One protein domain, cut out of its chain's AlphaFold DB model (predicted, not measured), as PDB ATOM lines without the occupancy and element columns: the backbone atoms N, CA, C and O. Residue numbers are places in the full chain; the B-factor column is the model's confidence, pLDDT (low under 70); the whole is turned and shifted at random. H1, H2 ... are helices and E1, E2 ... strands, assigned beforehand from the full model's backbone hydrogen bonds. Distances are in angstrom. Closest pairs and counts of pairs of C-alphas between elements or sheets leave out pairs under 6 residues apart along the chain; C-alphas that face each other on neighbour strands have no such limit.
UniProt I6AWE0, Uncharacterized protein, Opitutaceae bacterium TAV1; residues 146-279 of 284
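This is residues 146 to 279 of the 284 residues of an uncharacterized protein of Opitutaceae bacterium TAV1 (UniProt I6AWE0). With little regular structure, the domain is a small sandwich: sheet E4-E5-E1-E8 face to face with sheet E3-E2-E6-E7, strands crossed at 43 degrees, long loops around them. The printed part has 134 residues, and the named elements, mostly strand, hold only 47 of them, in the order E1 E2 E3 E4 H1 E5 E6 E7 E8 along the chain; both sheets are antiparallel. It is compact, radius of gyration 14.8 A, spanning 42 by 32 by 23 A.

E5, residues 236 to 242, neighbours E4, residues 200 to 203 (N 202 to O 238, 2.8 A), and E1, residues 146 to 151 (N 148 to O 239, 2.9 A); E1 neighbours E8, residues 276 to 278 (N 147 to O 276, 2.8 A). E2, residues 158 to 164, forms a hairpin with E3, residues 177 to 182 (N 161 to O 181, 2.9 A), and neighbours E6, residues 255 to 261 (N 160 to O 259, 3.0 A), itself in a hairpin with E7, residues 271 to 273 (N 258 to O 271, 2.9 A). H1, residues 223 to 226, only grazes both sheets and is too short for an O i to N i+4 pair.

E2 measures 20.5 A, E6 20.2 A. E1 begins at C-alpha 146 (288.429, 314.253, 380.813); E8 ends at C-alpha 278 (286.632, 314.918, 386.986).

The printed part has no cut. Links E2-E3, E3-E4, E4-H1 and E5-E6 are long. Residues 167 to 173 and 185 to 190 have pLDDT under 70.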
ATOM      1  N   ALA A 146     288.719 315.577 381.345       98.25
ATOM      2  CA  ALA A 146     288.429 314.253 380.813       98.25
ATOM      3  C   ALA A 146     289.661 313.365 381.045       98.25
ATOM      4  O   ALA A 146     290.758 313.690 380.585       98.25
ATOM      5  N   ILE A 147     289.509 312.274 381.797       98.38
ATOM      6  CA  ILE A 147     290.618 311.392 382.176       98.38
ATOM      7  C   ILE A 147     290.463 310.048 381.475       98.38
ATOM      8  O   ILE A 147     289.450 309.369 381.633       98.38
ATOM      9  N   PHE A 148     291.500 309.637 380.755       98.62
ATOM     10  CA  PHE A 148     291.569 308.348 380.076       98.62
ATOM     11  C   PHE A 148     292.620 307.464 380.733       98.62
ATOM     12  O   PHE A 148     293.702 307.932 381.081       98.62
ATOM     13  N   THR A 149     292.314 306.175 380.863       98.00
ATOM     14  CA  THR A 149     293.308 305.139 381.159       98.00
ATOM     15  C   THR A 149     293.495 304.314 379.899       98.00
ATOM     16  O   THR A 149     292.636 303.503 379.557       98.00
ATOM     17  N   ILE A 150     294.593 304.552 379.191       98.12
ATOM     18  CA  ILE A 150     294.927 303.841 377.961       98.12
ATOM     19  C   ILE A 150     295.776 302.622 378.329       98.12
ATOM     20  O   ILE A 150     296.878 302.804 378.858       98.12
ATOM     21  N   PRO A 151     295.310 301.387 378.071       97.62
ATOM     22  CA  PRO A 151     296.156 300.212 378.200       97.62
ATOM     23  C   PRO A 151     297.209 300.247 377.088       97.62
ATOM     24  O   PRO A 151     296.877 300.263 375.907       97.62
ATOM     25  N   ILE A 152     298.484 300.270 377.466       96.50
ATOM     26  CA  ILE A 152     299.602 300.287 376.512       96.50
ATOM     27  C   ILE A 152     300.048 298.840 376.278       96.50
ATOM     28  O   ILE A 152     299.869 298.275 375.198       96.50
ATOM     29  N   GLY A 153     300.499 298.182 377.344       93.25
ATOM     30  CA  GLY A 153     300.821 296.761 377.330       93.25
ATOM     31  C   GLY A 153     302.161 296.433 376.655       93.25
ATOM     32  O   GLY A 153     302.937 297.322 376.310       93.25
ATOM     33  N   PRO A 154     302.489 295.137 376.520       94.44
ATOM     34  CA  PRO A 154     303.786 294.700 376.005       94.44
ATOM     35  C   PRO A 154     304.024 295.118 374.549       94.44
ATOM     36  O   PRO A 154     303.136 294.981 373.716       94.44
ATOM     37  N   GLY A 155     305.243 295.570 374.235       93.44
ATOM     38  CA  GLY A 155     305.662 295.932 372.869       93.44
ATOM     39  C   GLY A 155     305.262 297.340 372.417       93.44
ATOM     40  O   GLY A 155     305.820 297.841 371.441       93.44
ATOM     41  N   PHE A 156     304.374 297.997 373.160       95.69
ATOM     42  CA  PHE A 156     303.954 299.376 372.943       95.69
ATOM     43  C   PHE A 156     304.444 300.269 374.078       95.69
ATOM     44  O   PHE A 156     304.761 299.803 375.175       95.69
ATOM     45  N   PHE A 157     304.530 301.565 373.804       95.00
ATOM     46  CA  PHE A 157     305.094 302.533 374.745       95.00
ATOM     47  C   PHE A 157     304.349 303.859 374.705       95.00
ATOM     48  O   PHE A 157     304.127 304.466 375.748       95.00
ATOM     49  N   ASP A 158     303.941 304.264 373.510       95.56
ATOM     50  CA  ASP A 158     303.364 305.560 373.194       95.56
ATOM     51  C   ASP A 158     301.946 305.379 372.619       95.56
ATOM     52  O   ASP A 158     301.462 304.248 372.476       95.56
ATOM     53  N   PHE A 159     301.235 306.477 372.355       96.75
ATOM     54  CA  PHE A 159     299.849 306.424 371.882       96.75
ATOM     55  C   PHE A 159     299.435 307.688 371.120       96.75
ATOM     56  O   PHE A 159     300.006 308.769 371.287       96.75
ATOM     57  N   GLU A 160     298.361 307.559 370.347       95.62
ATOM     58  CA  GLU A 160     297.565 308.693 369.878       95.62
ATOM     59  C   GLU A 160     296.192 308.676 370.546       95.62
ATOM     60  O   GLU A 160     295.638 307.609 370.804       95.62
ATOM     61  N   LEU A 161     295.625 309.855 370.795       96.75
ATOM     62  CA  LEU A 161     294.266 310.038 371.299       96.75
ATOM     63  C   LEU A 161     293.524 311.009 370.381       96.75
ATOM     64  O   LEU A 161     294.078 312.036 369.978       96.75
ATOM     65  N   LYS A 162     292.267 310.696 370.067       94.50
ATOM     66  CA  LYS A 162     291.408 311.517 369.211       94.50
ATOM     67  C   LYS A 162     290.017 311.708 369.801       94.50
ATOM     68  O   LYS A 162     289.505 310.821 370.486       94.50
ATOM     69  N   ALA A 163     289.421 312.854 369.477       95.12
ATOM     70  CA  ALA A 163     288.016 313.173 369.714       95.12
ATOM     71  C   ALA A 163     287.388 313.746 368.441       95.12
ATOM     72  O   ALA A 163     287.852 314.776 367.938       95.12
ATOM     73  N   THR A 164     286.335 313.103 367.945       92.94
ATOM     74  CA  THR A 164     285.613 313.496 366.723       92.94
ATOM     75  C   THR A 164     284.096 313.463 366.929       92.94
ATOM     76  O   THR A 164     283.628 312.911 367.922       92.94
ATOM     77  N   LEU A 165     283.306 314.037 366.009       89.44
ATOM     78  CA  LEU A 165     281.842 313.821 365.971       89.44
ATOM     79  C   LEU A 165     281.436 312.646 365.074       89.44
ATOM     80  O   LEU A 165     280.332 312.122 365.218       89.44
ATOM     81  N   SER A 166     282.304 312.227 364.151       83.88
ATOM     82  CA  SER A 166     282.086 311.070 363.280       83.88
ATOM     83  C   SER A 166     283.005 309.898 363.641       83.88
ATOM     84  O   SER A 166     284.121 310.072 364.138       83.88
ATOM     85  N   ASN A 167     282.530 308.672 363.397       69.06
ATOM     86  CA  ASN A 167     283.299 307.442 363.595       69.06
ATOM     87  C   ASN A 167     284.287 307.224 362.435       69.06
ATOM     88  O   ASN A 167     284.033 306.398 361.561       69.06
ATOM     89  N   PHE A 168     285.386 307.987 362.419       64.62
ATOM     90  CA  PHE A 168     286.507 307.843 361.473       64.62
ATOM     91  C   PHE A 168     286.105 307.678 359.999       64.62
ATOM     92  O   PHE A 168     286.531 306.732 359.336       64.62
ATOM     93  N   GLY A 169     285.315 308.605 359.457       48.22
ATOM     94  CA  GLY A 169     284.819 308.465 358.089       48.22
ATOM     95  C   GLY A 169     284.653 309.784 357.348       48.22
ATOM     96  O   GLY A 169     283.713 310.519 357.602       48.22
ATOM     97  N   GLU A 170     285.530 309.999 356.363       50.62
ATOM     98  CA  GLU A 170     285.230 310.717 355.109       50.62
ATOM     99  C   GLU A 170     285.067 312.244 355.129       50.62
ATOM    100  O   GLU A 170     284.356 312.810 354.295       50.62
ATOM    101  N   HIS A 171     285.770 312.962 356.000       50.84
ATOM    102  CA  HIS A 171     285.797 314.422 355.906       50.84
ATOM    103  C   HIS A 171     287.202 314.906 355.560       50.84
ATOM    104  O   HIS A 171     288.113 314.917 356.381       50.84
ATOM    105  N   SER A 172     287.378 315.275 354.288       56.81
ATOM    106  CA  SER A 172     288.474 316.132 353.847       56.81
ATOM    107  C   SER A 172     287.877 317.498 353.500       56.81
ATOM    108  O   SER A 172     287.121 317.586 352.527       56.81
ATOM    109  N   PRO A 173     288.169 318.556 354.277       69.56
ATOM    110  CA  PRO A 173     289.017 318.573 355.474       69.56
ATOM    111  C   PRO A 173     288.325 317.954 356.702       69.56
ATOM    112  O   PRO A 173     287.099 317.916 356.768       69.56
ATOM    113  N   PHE A 174     289.113 317.514 357.690       70.81
ATOM    114  CA  PHE A 174     288.608 317.050 358.987       70.81
ATOM    115  C   PHE A 174     288.017 318.238 359.758       70.81
ATOM    116  O   PHE A 174     288.719 318.921 360.501       70.81
ATOM    117  N   THR A 175     286.744 318.543 359.529       77.50
ATOM    118  CA  THR A 175     286.043 319.663 360.180       77.50
ATOM    119  C   THR A 175     285.502 319.302 361.557       77.50
ATOM    120  O   THR A 175     285.130 320.190 362.322       77.50
ATOM    121  N   ASP A 176     285.468 318.014 361.881       87.31
ATOM    122  CA  ASP A 176     284.873 317.456 363.088       87.31
ATOM    123  C   ASP A 176     285.908 316.863 364.055       87.31
ATOM    124  O   ASP A 176     285.531 316.244 365.048       87.31
ATOM    125  N   LEU A 177     287.204 317.051 363.780       89.75
ATOM    126  CA  LEU A 177     288.308 316.652 364.649       89.75
ATOM    127  C   LEU A 177     288.588 317.746 365.680       89.75
ATOM    128  O   LEU A 177     289.210 318.765 365.378       89.75
ATOM    129  N   TYR A 178     288.153 317.515 366.915       92.25
ATOM    130  CA  TYR A 178     288.308 318.484 368.002       92.25
ATOM    131  C   TYR A 178     289.569 318.283 368.820       92.25
ATOM    132  O   TYR A 178     290.139 319.249 369.324       92.25
ATOM    133  N   LEU A 179     290.015 317.036 368.940       94.38
ATOM    134  CA  LEU A 179     291.287 316.715 369.556       94.38
ATOM    135  C   LEU A 179     292.014 315.700 368.694       94.38
ATOM    136  O   LEU A 179     291.461 314.660 368.339       94.38
ATOM    137  N   TYR A 180     293.275 315.998 368.421       93.88
ATOM    138  CA  TYR A 180     294.245 315.021 367.965       93.88
ATOM    139  C   TYR A 180     295.525 315.252 368.733       93.88
ATOM    140  O   TYR A 180     296.201 316.268 368.556       93.88
ATOM    141  N   TYR A 181     295.819 314.296 369.598       94.81
ATOM    142  CA  TYR A 181     297.024 314.278 370.387       94.81
ATOM    143  C   TYR A 181     297.862 313.070 370.004       94.81
ATOM    144  O   TYR A 181     297.360 311.950 369.915       94.81
ATOM    145  N   HIS A 182     299.151 313.315 369.842       93.75
ATOM    146  CA  HIS A 182     300.159 312.290 369.653       93.75
ATOM    147  C   HIS A 182     301.159 312.441 370.797       93.75
ATOM    148  O   HIS A 182     301.721 313.530 370.977       93.75
ATOM    149  N   SER A 183     301.393 311.382 371.580       91.44
ATOM    150  CA  SER A 183     302.450 311.437 372.595       91.44
ATOM    151  C   SER A 183     303.786 311.691 371.889       91.44
ATOM    152  O   SER A 183     303.992 311.119 370.824       91.44
ATOM    153  N   PRO A 184     304.673 312.576 372.381       84.88
ATOM    154  CA  PRO A 184     305.931 312.883 371.698       84.88
ATOM    155  C   PRO A 184     306.605 311.623 371.136       84.88
ATOM    156  O   PRO A 184     306.706 310.631 371.844       84.88
ATOM    157  N   ASP A 185     307.000 311.630 369.866       69.50
ATOM    158  CA  ASP A 185     307.470 310.442 369.140       69.50
ATOM    159  C   ASP A 185     309.005 310.365 369.190       69.50
ATOM    160  O   ASP A 185     309.671 311.378 368.946       69.50
ATOM    161  N   PRO A 186     309.616 309.202 369.492       57.19
ATOM    162  CA  PRO A 186     311.070 309.070 369.430       57.19
ATOM    163  C   PRO A 186     311.649 309.182 368.006       57.19
ATOM    164  O   PRO A 186     312.812 309.563 367.864       57.19
ATOM    165  N   ALA A 187     310.874 308.873 366.963       57.91
ATOM    166  CA  ALA A 187     311.275 308.954 365.557       57.91
ATOM    167  C   ALA A 187     310.912 310.297 364.890       57.91
ATOM    168  O   ALA A 187     311.477 310.634 363.845       57.91
ATOM    169  N   ARG A 188     310.009 311.089 365.487       56.94
ATOM    170  CA  ARG A 188     309.577 312.399 364.969       56.94
ATOM    171  C   ARG A 188     309.655 313.471 366.052       56.94
ATOM    172  O   ARG A 188     308.804 313.582 366.926       56.94
ATOM    173  N   THR A 189     310.648 314.348 365.927       54.28
ATOM    174  CA  THR A 189     310.818 315.522 366.802       54.28
ATOM    175  C   THR A 189     309.718 316.576 366.638       54.28
ATOM    176  O   THR A 189     309.580 317.447 367.495       54.28
ATOM    177  N   LEU A 190     308.923 316.503 365.565       65.00
ATOM    178  CA  LEU A 190     307.778 317.372 365.318       65.00
ATOM    179  C   LEU A 190     306.605 316.544 364.785       65.00
ATOM    180  O   LEU A 190     306.632 316.090 363.642       65.00
ATOM    181  N   ILE A 191     305.558 316.388 365.595       73.75
ATOM    182  CA  ILE A 191     304.272 315.877 365.118       73.75
ATOM    183  C   ILE A 191     303.434 317.064 364.650       73.75
ATOM    184  O   ILE A 191     303.002 317.890 365.457       73.75
ATOM    185  N   THR A 192     303.228 317.166 363.340       75.50
ATOM    186  CA  THR A 192     302.365 318.182 362.732       75.50
ATOM    187  C   THR A 192     300.894 317.770 362.815       75.50
ATOM    188  O   THR A 192     300.560 316.591 362.895       75.50
ATOM    189  N   GLY A 193     299.995 318.758 362.811       79.19
ATOM    190  CA  GLY A 193     298.550 318.519 362.746       79.19
ATOM    191  C   GLY A 193     297.856 318.231 364.078       79.19
ATOM    192  O   GLY A 193     296.648 318.015 364.060       79.19
ATOM    193  N   GLN A 194     298.561 318.260 365.219       87.88
ATOM    194  CA  GLN A 194     297.909 318.194 366.533       87.88
ATOM    195  C   GLN A 194     296.915 319.353 366.706       87.88
ATOM    196  O   GLN A 194     297.201 320.487 366.315       87.88
ATOM    197  N   THR A 195     295.753 319.066 367.289       91.56
ATOM    198  CA  THR A 195     294.670 320.039 367.499       91.56
ATOM    199  C   THR A 195     294.008 319.834 368.856       91.56
ATOM    200  O   THR A 195     294.100 318.753 369.444       91.56
ATOM    201  N   GLY A 196     293.315 320.868 369.329       91.81
ATOM    202  CA  GLY A 196     292.649 320.878 370.626       91.81
ATOM    203  C   GLY A 196     293.595 321.167 371.798       91.81
ATOM    204  O   GLY A 196     294.748 321.571 371.605       91.81
ATOM    205  N   PRO A 197     293.109 321.009 373.039       94.00
ATOM    206  CA  PRO A 197     293.914 321.233 374.230       94.00
ATOM    207  C   PRO A 197     294.995 320.156 374.388       94.00
ATOM    208  O   PRO A 197     294.752 318.968 374.184       94.00
ATOM    209  N   VAL A 198     296.191 320.575 374.814       93.25
ATOM    210  CA  VAL A 198     297.322 319.668 375.056       93.25
ATOM    211  C   VAL A 198     297.094 318.890 376.359       93.25
ATOM    212  O   VAL A 198     297.035 319.508 377.429       93.25
ATOM    213  N   PRO A 199     296.998 317.551 376.319       96.31
ATOM    214  CA  PRO A 199     296.814 316.746 377.515       96.31
ATOM    215  C   PRO A 199     298.047 316.744 378.421       96.31
ATOM    216  O   PRO A 199     299.191 316.844 377.972       96.31
ATOM    217  N   THR A 200     297.822 316.531 379.716       96.94
ATOM    218  CA  THR A 200     298.879 316.088 380.630       96.94
ATOM    219  C   THR A 200     298.886 314.566 380.684       96.94
ATOM    220  O   THR A 200     297.861 313.955 380.975       96.94
ATOM    221  N   VAL A 201     300.045 313.959 380.433       97.31
ATOM    222  CA  VAL A 201     300.193 312.501 380.395       97.31
ATOM    223  C   VAL A 201     301.019 312.013 381.575       97.31
ATOM    224  O   VAL A 201     302.090 312.550 381.878       97.31
ATOM    225  N   TYR A 202     300.529 310.959 382.215       97.75
ATOM    226  CA  TYR A 202     301.263 310.179 383.197       97.75
ATOM    227  C   TYR A 202     301.355 308.718 382.767       97.75
ATOM    228  O   TYR A 202     300.514 308.238 382.019       97.75
ATOM    229  N   PHE A 203     302.351 307.987 383.251       97.06
ATOM    230  CA  PHE A 203     302.506 306.564 382.961       97.06
ATOM    231  C   PHE A 203     303.158 305.825 384.127       97.06
ATOM    232  O   PHE A 203     303.870 306.412 384.944       97.06
ATOM    233  N   THR A 204     302.927 304.521 384.202       95.19
ATOM    234  CA  THR A 204     303.664 303.615 385.098       95.19
ATOM    235  C   THR A 204     304.736 302.869 384.324       95.19
ATOM    236  O   THR A 204     304.548 302.547 383.155       95.19
ATOM    237  N   ASP A 205     305.835 302.544 384.994       96.00
ATOM    238  CA  ASP A 205     306.993 301.889 384.395       96.00
ATOM    239  C   ASP A 205     307.452 300.746 385.308       96.00
ATOM    240  O   ASP A 205     307.835 300.969 386.461       96.00
ATOM    241  N   THR A 206     307.405 299.507 384.809       96.25
ATOM    242  CA  THR A 206     307.755 298.322 385.616       96.25
ATOM    243  C   THR A 206     309.248 298.199 385.925       96.25
ATOM    244  O   THR A 206     309.625 297.385 386.778       96.25
ATOM    245  N   GLY A 207     310.097 298.978 385.255       94.25
ATOM    246  CA  GLY A 207     311.528 299.085 385.511       94.25
ATOM    247  C   GLY A 207     311.900 300.191 386.503       94.25
ATOM    248  O   GLY A 207     313.066 300.267 386.885       94.25
ATOM    249  N   TRP A 208     310.950 301.033 386.925       95.19
ATOM    250  CA  TRP A 208     311.214 302.135 387.853       95.19
ATOM    251  C   TRP A 208     311.320 301.665 389.309       95.19
ATOM    252  O   TRP A 208     310.786 300.617 389.681       95.19
ATOM    253  N   THR A 209     311.985 302.462 390.154       94.00
ATOM    254  CA  THR A 209     312.218 302.135 391.572       94.00
ATOM    255  C   THR A 209     310.913 301.928 392.345       94.00
ATOM    256  O   THR A 209     310.790 300.947 393.072       94.00
ATOM    257  N   ASP A 210     309.924 302.812 392.161       93.50
ATOM    258  CA  ASP A 210     308.552 302.576 392.631       93.50
ATOM    259  C   ASP A 210     307.614 302.396 391.438       93.50
ATOM    260  O   ASP A 210     307.158 303.362 390.824       93.50
ATOM    261  N   LYS A 211     307.313 301.134 391.132       92.25
ATOM    262  CA  LYS A 211     306.487 300.713 389.991       92.25
ATOM    263  C   LYS A 211     305.017 301.116 390.118       92.25
ATOM    264  O   LYS A 211     304.271 301.015 389.150       92.25
ATOM    265  N   ARG A 212     304.587 301.533 391.313       89.88
ATOM    266  CA  ARG A 212     303.206 301.958 391.590       89.88
ATOM    267  C   ARG A 212     303.000 303.439 391.291       89.88
ATOM    268  O   ARG A 212     301.864 303.877 391.153       89.88
ATOM    269  N   ARG A 213     304.087 304.215 391.229       92.94
ATOM    270  CA  ARG A 213     304.028 305.665 391.075       92.94
ATOM    271  C   ARG A 213     303.858 306.052 389.612       92.94
ATOM    272  O   ARG A 213     304.547 305.540 388.732       92.94
ATOM    273  N   TRP A 214     302.983 307.019 389.377       96.00
ATOM    274  CA  TRP A 214     302.823 307.640 388.072       96.00
ATOM    275  C   TRP A 214     303.967 308.624 387.804       96.00
ATOM    276  O   TRP A 214     304.304 309.479 388.624       96.00
ATOM    277  N   ARG A 215     304.587 308.504 386.633       95.19
ATOM    278  CA  ARG A 215     305.611 309.418 386.126       95.19
ATOM    279  C   ARG A 215     304.961 310.333 385.103       95.19
ATOM    280  O   ARG A 215     304.258 309.860 384.221       95.19
ATOM    281  N   LYS A 216     305.185 311.641 385.215       95.56
ATOM    282  CA  LYS A 216     304.714 312.604 384.216       95.56
ATOM    283  C   LYS A 216     305.580 312.502 382.963       95.56
ATOM    284  O   LYS A 216     306.804 312.563 383.083       95.56
ATOM    285  N   GLN A 217     304.961 312.377 381.792       94.88
ATOM    286  CA  GLN A 217     305.657 312.488 380.513       94.88
ATOM    287  C   GLN A 217     306.129 313.936 380.307       94.88
ATOM    288  O   GLN A 217     305.394 314.886 380.595       94.88
ATOM    289  N   THR A 218     307.361 314.124 379.841       91.50
ATOM    290  CA  THR A 218     307.861 315.454 379.477       91.50
ATOM    291  C   THR A 218     307.283 315.883 378.131       91.50
ATOM    292  O   THR A 218     306.894 315.063 377.306       91.50
ATOM    293  N   ALA A 219     307.228 317.192 377.881       86.81
ATOM    294  CA  ALA A 219     306.637 317.722 376.650       86.81
ATOM    295  C   ALA A 219     307.420 317.356 375.373       86.81
ATOM    296  O   ALA A 219     306.912 317.533 374.273       86.81
ATOM    297  N   ASN A 220     308.662 316.887 375.511       85.81
ATOM    298  CA  ASN A 220     309.610 316.701 374.415       85.81
ATOM    299  C   ASN A 220     310.211 315.290 374.344       85.81
ATOM    300  O   ASN A 220     311.131 315.078 373.556       85.81
ATOM    301  N   GLN A 221     309.752 314.344 375.165       89.50
ATOM    302  CA  GLN A 221     310.228 312.963 375.106       89.50
ATOM    303  C   GLN A 221     309.063 311.989 375.089       89.50
ATOM    304  O   GLN A 221     308.067 312.143 375.800       89.50
ATOM    305  N   SER A 222     309.225 310.955 374.275       92.94
ATOM    306  CA  SER A 222     308.310 309.831 374.245       92.94
ATOM    307  C   SER A 222     308.358 309.031 375.533       92.94
ATOM    308  O   SER A 222     309.376 309.024 376.240       92.94
ATOM    309  N   ILE A 223     307.277 308.317 375.837       95.06
ATOM    310  CA  ILE A 223     307.276 307.387 376.970       95.06
ATOM    311  C   ILE A 223     308.327 306.302 376.723       95.06
ATOM    312  O   ILE A 223     309.059 305.943 377.653       95.06
ATOM    313  N   TRP A 224     308.486 305.853 375.470       94.38
ATOM    314  CA  TRP A 224     309.583 304.970 375.083       94.38
ATOM    315  C   TRP A 224     310.934 305.536 375.531       94.38
ATOM    316  O   TRP A 224     311.656 304.857 376.252       94.38
ATOM    317  N   ALA A 225     311.282 306.774 375.189       92.88
ATOM    318  CA  ALA A 225     312.574 307.366 375.542       92.88
ATOM    319  C   ALA A 225     312.739 307.591 377.056       92.88
ATOM    320  O   ALA A 225     313.858 307.574 377.566       92.88
ATOM    321  N   MET A 226     311.635 307.789 377.780       94.00
ATOM    322  CA  MET A 226     311.636 308.019 379.227       94.00
ATOM    323  C   MET A 226     311.651 306.735 380.070       94.00
ATOM    324  O   MET A 226     311.788 306.817 381.303       94.00
ATOM    325  N   ARG A 227     311.481 305.562 379.449       93.75
ATOM    326  CA  ARG A 227     311.443 304.281 380.161       93.75
ATOM    327  C   ARG A 227     312.756 304.007 380.891       93.75
ATOM    328  O   ARG A 227     313.838 304.351 380.427       93.75
ATOM    329  N   SER A 228     312.650 303.364 382.042       95.50
ATOM    330  CA  SER A 228     313.765 303.187 382.982       95.50
ATOM    331  C   SER A 228     314.889 302.323 382.414       95.50
ATOM    332  O   SER A 228     316.053 302.511 382.755       95.50
ATOM    333  N   ASN A 229     314.538 301.345 381.578       94.44
ATOM    334  CA  ASN A 229     315.469 300.489 380.853       94.44
ATOM    335  C   ASN A 229     314.756 299.809 379.670       94.44
ATOM    336  O   ASN A 229     313.532 299.844 379.560       94.44
ATOM    337  N   SER A 230     315.512 299.149 378.793       92.69
ATOM    338  CA  SER A 230     314.974 298.516 377.583       92.69
ATOM    339  C   SER A 230     313.957 297.395 377.836       92.69
ATOM    340  O   SER A 230     313.136 297.157 376.957       92.69
ATOM    341  N   GLY A 231     313.985 296.742 379.004       93.38
ATOM    342  CA  GLY A 231     313.050 295.684 379.402       93.38
ATOM    343  C   GLY A 231     311.842 296.171 380.210       93.38
ATOM    344  O   GLY A 231     311.035 295.352 380.650       93.38
ATOM    345  N   ALA A 232     311.714 297.480 380.438       94.69
ATOM    346  CA  ALA A 232     310.566 298.058 381.121       94.69
ATOM    347  C   ALA A 232     309.283 297.878 380.301       94.69
ATOM    348  O   ALA A 232     309.246 298.140 379.099       94.69
ATOM    349  N   LEU A 233     308.213 297.482 380.987       96.06
ATOM    350  CA  LEU A 233     306.860 297.447 380.449       96.06
ATOM    351  C   LEU A 233     306.119 298.701 380.896       96.06
ATOM    352  O   LEU A 233     306.213 299.111 382.057       96.06
ATOM    353  N   ILE A 234     305.338 299.262 379.981       97.00
ATOM    354  CA  ILE A 234     304.417 300.357 380.256       97.00
ATOM    355  C   ILE A 234     303.014 299.748 380.229       97.00
ATOM    356  O   ILE A 234     302.496 299.464 379.154       97.00
ATOM    357  N   PRO A 235     302.391 299.437 381.379       96.44
ATOM    358  CA  PRO A 235     301.090 298.778 381.360       96.44
ATOM    359  C   PRO A 235     299.971 299.749 380.961       96.44
ATOM    360  O   PRO A 235     299.052 299.346 380.253       96.44
ATOM    361  N   ALA A 236     300.060 301.019 381.365       96.00
ATOM    362  CA  ALA A 236     299.061 302.029 381.040       96.00
ATOM    363  C   ALA A 236     299.630 303.454 381.016       96.00
ATOM    364  O   ALA A 236     300.605 303.764 381.715       96.00
ATOM    365  N   ALA A 237     298.948 304.314 380.261       97.25
ATOM    366  CA  ALA A 237     299.082 305.763 380.296       97.25
ATOM    367  C   ALA A 237     297.783 306.397 380.822       97.25
ATOM    368  O   ALA A 237     296.681 305.979 380.469       97.25
ATOM    369  N   ILE A 238     297.921 307.411 381.670       98.12
ATOM    370  CA  ILE A 238     296.829 308.229 382.191       98.12
ATOM    371  C   ILE A 238     296.871 309.568 381.474       98.12
ATOM    372  O   ILE A 238     297.821 310.335 381.640       98.12
ATOM    373  N   VAL A 239     295.845 309.845 380.682       98.38
ATOM    374  CA  VAL A 239     295.772 311.040 379.840       98.38
ATOM    375  C   VAL A 239     294.730 311.975 380.414       98.38
ATOM    376  O   VAL A 239     293.570 311.601 380.558       98.38
ATOM    377  N   VAL A 240     295.150 313.186 380.762       98.25
ATOM    378  CA  VAL A 240     294.309 314.203 381.392       98.25
ATOM    379  C   VAL A 240     294.107 315.337 380.402       98.25
ATOM    380  O   VAL A 240     295.015 316.139 380.174       98.25
ATOM    381  N   VAL A 241     292.919 315.397 379.808       98.31
ATOM    382  CA  VAL A 241     292.533 316.418 378.832       98.31
ATOM    383  C   VAL A 241     291.720 317.505 379.542       98.31
ATOM    384  O   VAL A 241     290.729 317.173 380.194       98.31
ATOM    385  N   PRO A 242     292.102 318.789 379.457       97.94
ATOM    386  CA  PRO A 242     291.282 319.888 379.965       97.94
ATOM    387  C   PRO A 242     289.905 319.948 379.287       97.94
ATOM    388  O   PRO A 242     289.802 319.771 378.075       97.94
ATOM    389  N   VAL A 243     288.863 320.223 380.070       96.94
ATOM    390  CA  VAL A 243     287.517 320.531 379.562       96.94
ATOM    391  C   VAL A 243     287.507 321.919 378.923       96.94
ATOM    392  O   VAL A 243     288.102 322.860 379.455       96.94
ATOM    393  N   ASP A 244     286.787 322.054 377.815       95.25
ATOM    394  CA  ASP A 244     286.490 323.332 377.169       95.25
ATOM    395  C   ASP A 244     285.029 323.380 376.675       95.25
ATOM    396  O   ASP A 244     284.182 322.597 377.108       95.25
ATOM    397  N   ALA A 245     284.703 324.336 375.799       93.19
ATOM    398  CA  ALA A 245     283.350 324.490 375.265       93.19
ATOM    399  C   ALA A 245     282.868 323.278 374.442       93.19
ATOM    400  O   ALA A 245     281.662 323.052 374.346       93.19
ATOM    401  N   THR A 246     283.787 322.512 373.851       93.94
ATOM    402  CA  THR A 246     283.488 321.349 373.009       93.94
ATOM    403  C   THR A 246     283.767 320.040 373.738       93.94
ATOM    404  O   THR A 246     282.898 319.166 373.769       93.94
ATOM    405  N   ILE A 247     284.950 319.902 374.343       95.88
ATOM    406  CA  ILE A 247     285.358 318.772 375.181       95.88
ATOM    407  C   ILE A 247     284.695 318.949 376.542       95.88
ATOM    408  O   ILE A 247     285.252 319.546 377.457       95.88
ATOM    409  N   SER A 248     283.474 318.441 376.657       95.62
ATOM    410  CA  SER A 248     282.625 318.611 377.832       95.62
ATOM    411  C   SER A 248     281.814 317.343 378.102       95.62
ATOM    412  O   SER A 248     281.391 316.686 377.147       95.62
ATOM    413  N   PRO A 249     281.504 317.027 379.376       94.56
ATOM    414  CA  PRO A 249     280.592 315.934 379.728       94.56
ATOM    415  C   PRO A 249     279.194 316.077 379.112       94.56
ATOM    416  O   PRO A 249     278.486 315.083 378.976       94.56
ATOM    417  N   THR A 250     278.776 317.293 378.754       94.19
ATOM    418  CA  THR A 250     277.469 317.540 378.128       94.19
ATOM    419  C   THR A 250     277.471 317.297 376.620       94.19
ATOM    420  O   THR A 250     276.399 317.178 376.026       94.19
ATOM    421  N   ASN A 251     278.644 317.195 375.988       94.19
ATOM    422  CA  ASN A 251     278.760 316.899 374.566       94.19
ATOM    423  C   ASN A 251     278.817 315.382 374.338       94.19
ATOM    424  O   ASN A 251     279.876 314.798 374.107       94.19
ATOM    425  N   ALA A 252     277.649 314.743 374.397       90.94
ATOM    426  CA  ALA A 252     277.511 313.302 374.185       90.94
ATOM    427  C   ALA A 252     277.812 312.850 372.740       90.94
ATOM    428  O   ALA A 252     277.877 311.651 372.489       90.94
ATOM    429  N   GLY A 253     277.983 313.785 371.796       91.19
ATOM    430  CA  GLY A 253     278.325 313.482 370.404       91.19
ATOM    431  C   GLY A 253     279.808 313.185 370.176       91.19
ATOM    432  O   GLY A 253     280.162 312.745 369.087       91.19
ATOM    433  N   LEU A 254     280.676 313.418 371.169       93.31
ATOM    434  CA  LEU A 254     282.103 313.140 371.034       93.31
ATOM    435  C   LEU A 254     282.397 311.642 371.084       93.31
ATOM    436  O   LEU A 254     282.159 310.968 372.089       93.31
ATOM    437  N   ILE A 255     283.008 311.158 370.013       94.38
ATOM    438  CA  ILE A 255     283.552 309.815 369.885       94.38
ATOM    439  C   ILE A 255     285.041 309.892 370.204       94.38
ATOM    440  O   ILE A 255     285.798 310.618 369.559       94.38
ATOM    441  N   TRP A 256     285.455 309.131 371.212       96.31
ATOM    442  CA  TRP A 256     286.839 309.078 371.659       96.31
ATOM    443  C   TRP A 256     287.477 307.760 371.281       96.31
ATOM    444  O   TRP A 256     286.870 306.690 371.377       96.31
ATOM    445  N   SER A 257     288.733 307.842 370.876       96.38
ATOM    446  CA  SER A 257     289.475 306.673 370.437       96.38
ATOM    447  C   SER A 257     290.969 306.871 370.585       96.38
ATOM    448  O   SER A 257     291.463 308.000 370.613       96.38
ATOM    449  N   TYR A 258     291.688 305.764 370.674       97.56
ATOM    450  CA  TYR A 258     293.137 305.767 370.747       97.56
ATOM    451  C   TYR A 258     293.724 304.657 369.883       97.56
ATOM    452  O   TYR A 258     293.055 303.666 369.596       97.56
ATOM    453  N   GLN A 259     294.992 304.808 369.527       96.12
ATOM    454  CA  GLN A 259     295.820 303.715 369.029       96.12
ATOM    455  C   GLN A 259     297.145 303.694 369.781       96.12
ATOM    456  O   GLN A 259     297.569 304.715 370.335       96.12
ATOM    457  N   ARG A 260     297.796 302.534 369.823       96.50
ATOM    458  CA  ARG A 260     299.096 302.375 370.479       96.50
ATOM    459  C   ARG A 260     300.228 302.554 369.479       96.50
ATOM    460  O   ARG A 260     300.060 302.348 368.279       96.50
ATOM    461  N   ILE A 261     301.394 302.919 369.993       94.81
ATOM    462  CA  ILE A 261     302.602 303.145 369.205       94.81
ATOM    463  C   ILE A 261     303.743 302.354 369.842       94.81
ATOM    464  O   ILE A 261     303.940 302.340 371.065       94.81
ATOM    465  N   THR A 262     304.468 301.639 368.993       93.50
ATOM    466  CA  THR A 262     305.702 300.940 369.347       93.50
ATOM    467  C   THR A 262     306.867 301.935 369.421       93.50
ATOM    468  O   THR A 262     306.686 303.145 369.481       93.50
ATOM    469  N   ALA A 263     308.104 301.440 369.436       89.00
ATOM    470  CA  ALA A 263     309.282 302.300 369.373       89.00
ATOM    471  C   ALA A 263     309.413 303.068 368.046       89.00
ATOM    472  O   ALA A 263     310.102 304.083 367.997       89.00
ATOM    473  N   THR A 264     308.851 302.526 366.965       88.50
ATOM    474  CA  THR A 264     309.152 302.962 365.595       88.50
ATOM    475  C   THR A 264     307.943 302.976 364.673       88.50
ATOM    476  O   THR A 264     308.070 303.440 363.546       88.50
ATOM    477  N   ASP A 265     306.814 302.423 365.107       90.31
ATOM    478  CA  ASP A 265     305.659 302.190 364.245       90.31
ATOM    479  C   ASP A 265     304.338 302.242 365.010       90.31
ATOM    480  O   ASP A 265     304.308 302.054 366.234       90.31
ATOM    481  N   TYR A 266     303.258 302.460 364.273       91.94
ATOM    482  CA  TYR A 266     301.894 302.495 364.783       91.94
ATOM    483  C   TYR A 266     301.315 301.085 364.874       91.94
ATOM    484  O   TYR A 266     301.727 300.164 364.175       91.94
ATOM    485  N   GLU A 267     300.345 300.905 365.766       93.69
ATOM    486  CA  GLU A 267     299.524 299.698 365.737       93.69
ATOM    487  C   GLU A 267     298.549 299.680 364.549       93.69
ATOM    488  O   GLU A 267     298.121 298.607 364.135       93.69
ATOM    489  N   ASP A 268     298.184 300.857 364.026       91.56
ATOM    490  CA  ASP A 268     297.199 301.052 362.953       91.56
ATOM    491  C   ASP A 268     295.805 300.475 363.268       91.56
ATOM    492  O   ASP A 268     295.002 300.177 362.380       91.56
ATOM    493  N   ILE A 269     295.477 300.356 364.558       93.44
ATOM    494  CA  ILE A 269     294.168 299.921 365.054       93.44
ATOM    495  C   ILE A 269     293.645 300.953 366.050       93.44
ATOM    496  O   ILE A 269     294.270 301.224 367.075       93.44
ATOM    497  N   TRP A 270     292.461 301.498 365.764       94.19
ATOM    498  CA  TRP A 270     291.771 302.449 366.632       94.19
ATOM    499  C   TRP A 270     290.792 301.738 367.559       94.19
ATOM    500  O   TRP A 270     289.865 301.059 367.113       94.19
ATOM    501  N   TYR A 271     290.970 301.937 368.859       96.56
ATOM    502  CA  TYR A 271     290.106 301.407 369.902       96.56
ATOM    503  C   TYR A 271     289.202 302.510 370.447       96.56
ATOM    504  O   TYR A 271     289.699 303.597 370.753       96.56
ATOM    505  N   PRO A 272     287.897 302.253 370.636       96.25
ATOM    506  CA  PRO A 272     287.029 303.189 371.332       96.25
ATOM    507  C   PRO A 272     287.429 303.293 372.808       96.25
ATOM    508  O   PRO A 272     287.843 302.312 373.433       96.25
ATOM    509  N   ILE A 273     287.271 304.479 373.383       97.69
ATOM    510  CA  ILE A 273     287.481 304.729 374.813       97.69
ATOM    511  C   ILE A 273     286.462 305.757 375.303       97.69
ATOM    512  O   ILE A 273     285.875 306.478 374.508       97.69
ATOM    513  N   VAL A 274     286.211 305.824 376.608       97.00
ATOM    514  CA  VAL A 274     285.324 306.828 377.213       97.00
ATOM    515  C   VAL A 274     286.071 307.481 378.373       97.00
ATOM    516  O   VAL A 274     286.704 306.758 379.150       97.00
ATOM    517  N   PRO A 275     286.038 308.817 378.508       97.81
ATOM    518  CA  PRO A 275     286.678 309.470 379.636       97.81
ATOM    519  C   PRO A 275     285.901 309.263 380.931       97.81
ATOM    520  O   PRO A 275     284.671 309.207 380.956       97.81
ATOM    521  N   VAL A 276     286.636 309.291 382.037       97.94
ATOM    522  CA  VAL A 276     286.085 309.634 383.345       97.94
ATOM    523  C   VAL A 276     286.175 311.148 383.512       97.94
ATOM    524  O   VAL A 276     287.259 311.728 383.447       97.94
ATOM    525  N   TRP A 277     285.037 311.798 383.733       97.06
ATOM    526  CA  TRP A 277     284.970 313.241 383.956       97.06
ATOM    527  C   TRP A 277     285.281 313.579 385.415       97.06
ATOM    528  O   TRP A 277     284.689 313.004 386.328       97.06
ATOM    529  N   SER A 278     286.193 314.525 385.644       96.25
ATOM    530  CA  SER A 278     286.632 314.918 386.986       96.25
ATOM    531  C   SER A 278     286.764 316.428 387.116       96.25
ATOM    532  O   SER A 278     287.232 317.104 386.205       96.25
ATOM    533  N   ALA A 279     286.403 316.969 388.278       95.56
ATOM    534  CA  ALA A 279     286.650 318.370 388.622       95.56
ATOM    535  C   ALA A 279     288.109 318.648 389.018       95.56
ATOM    536  O   ALA A 279     288.549 319.795 389.031       95.56
TER     537      ALA A 279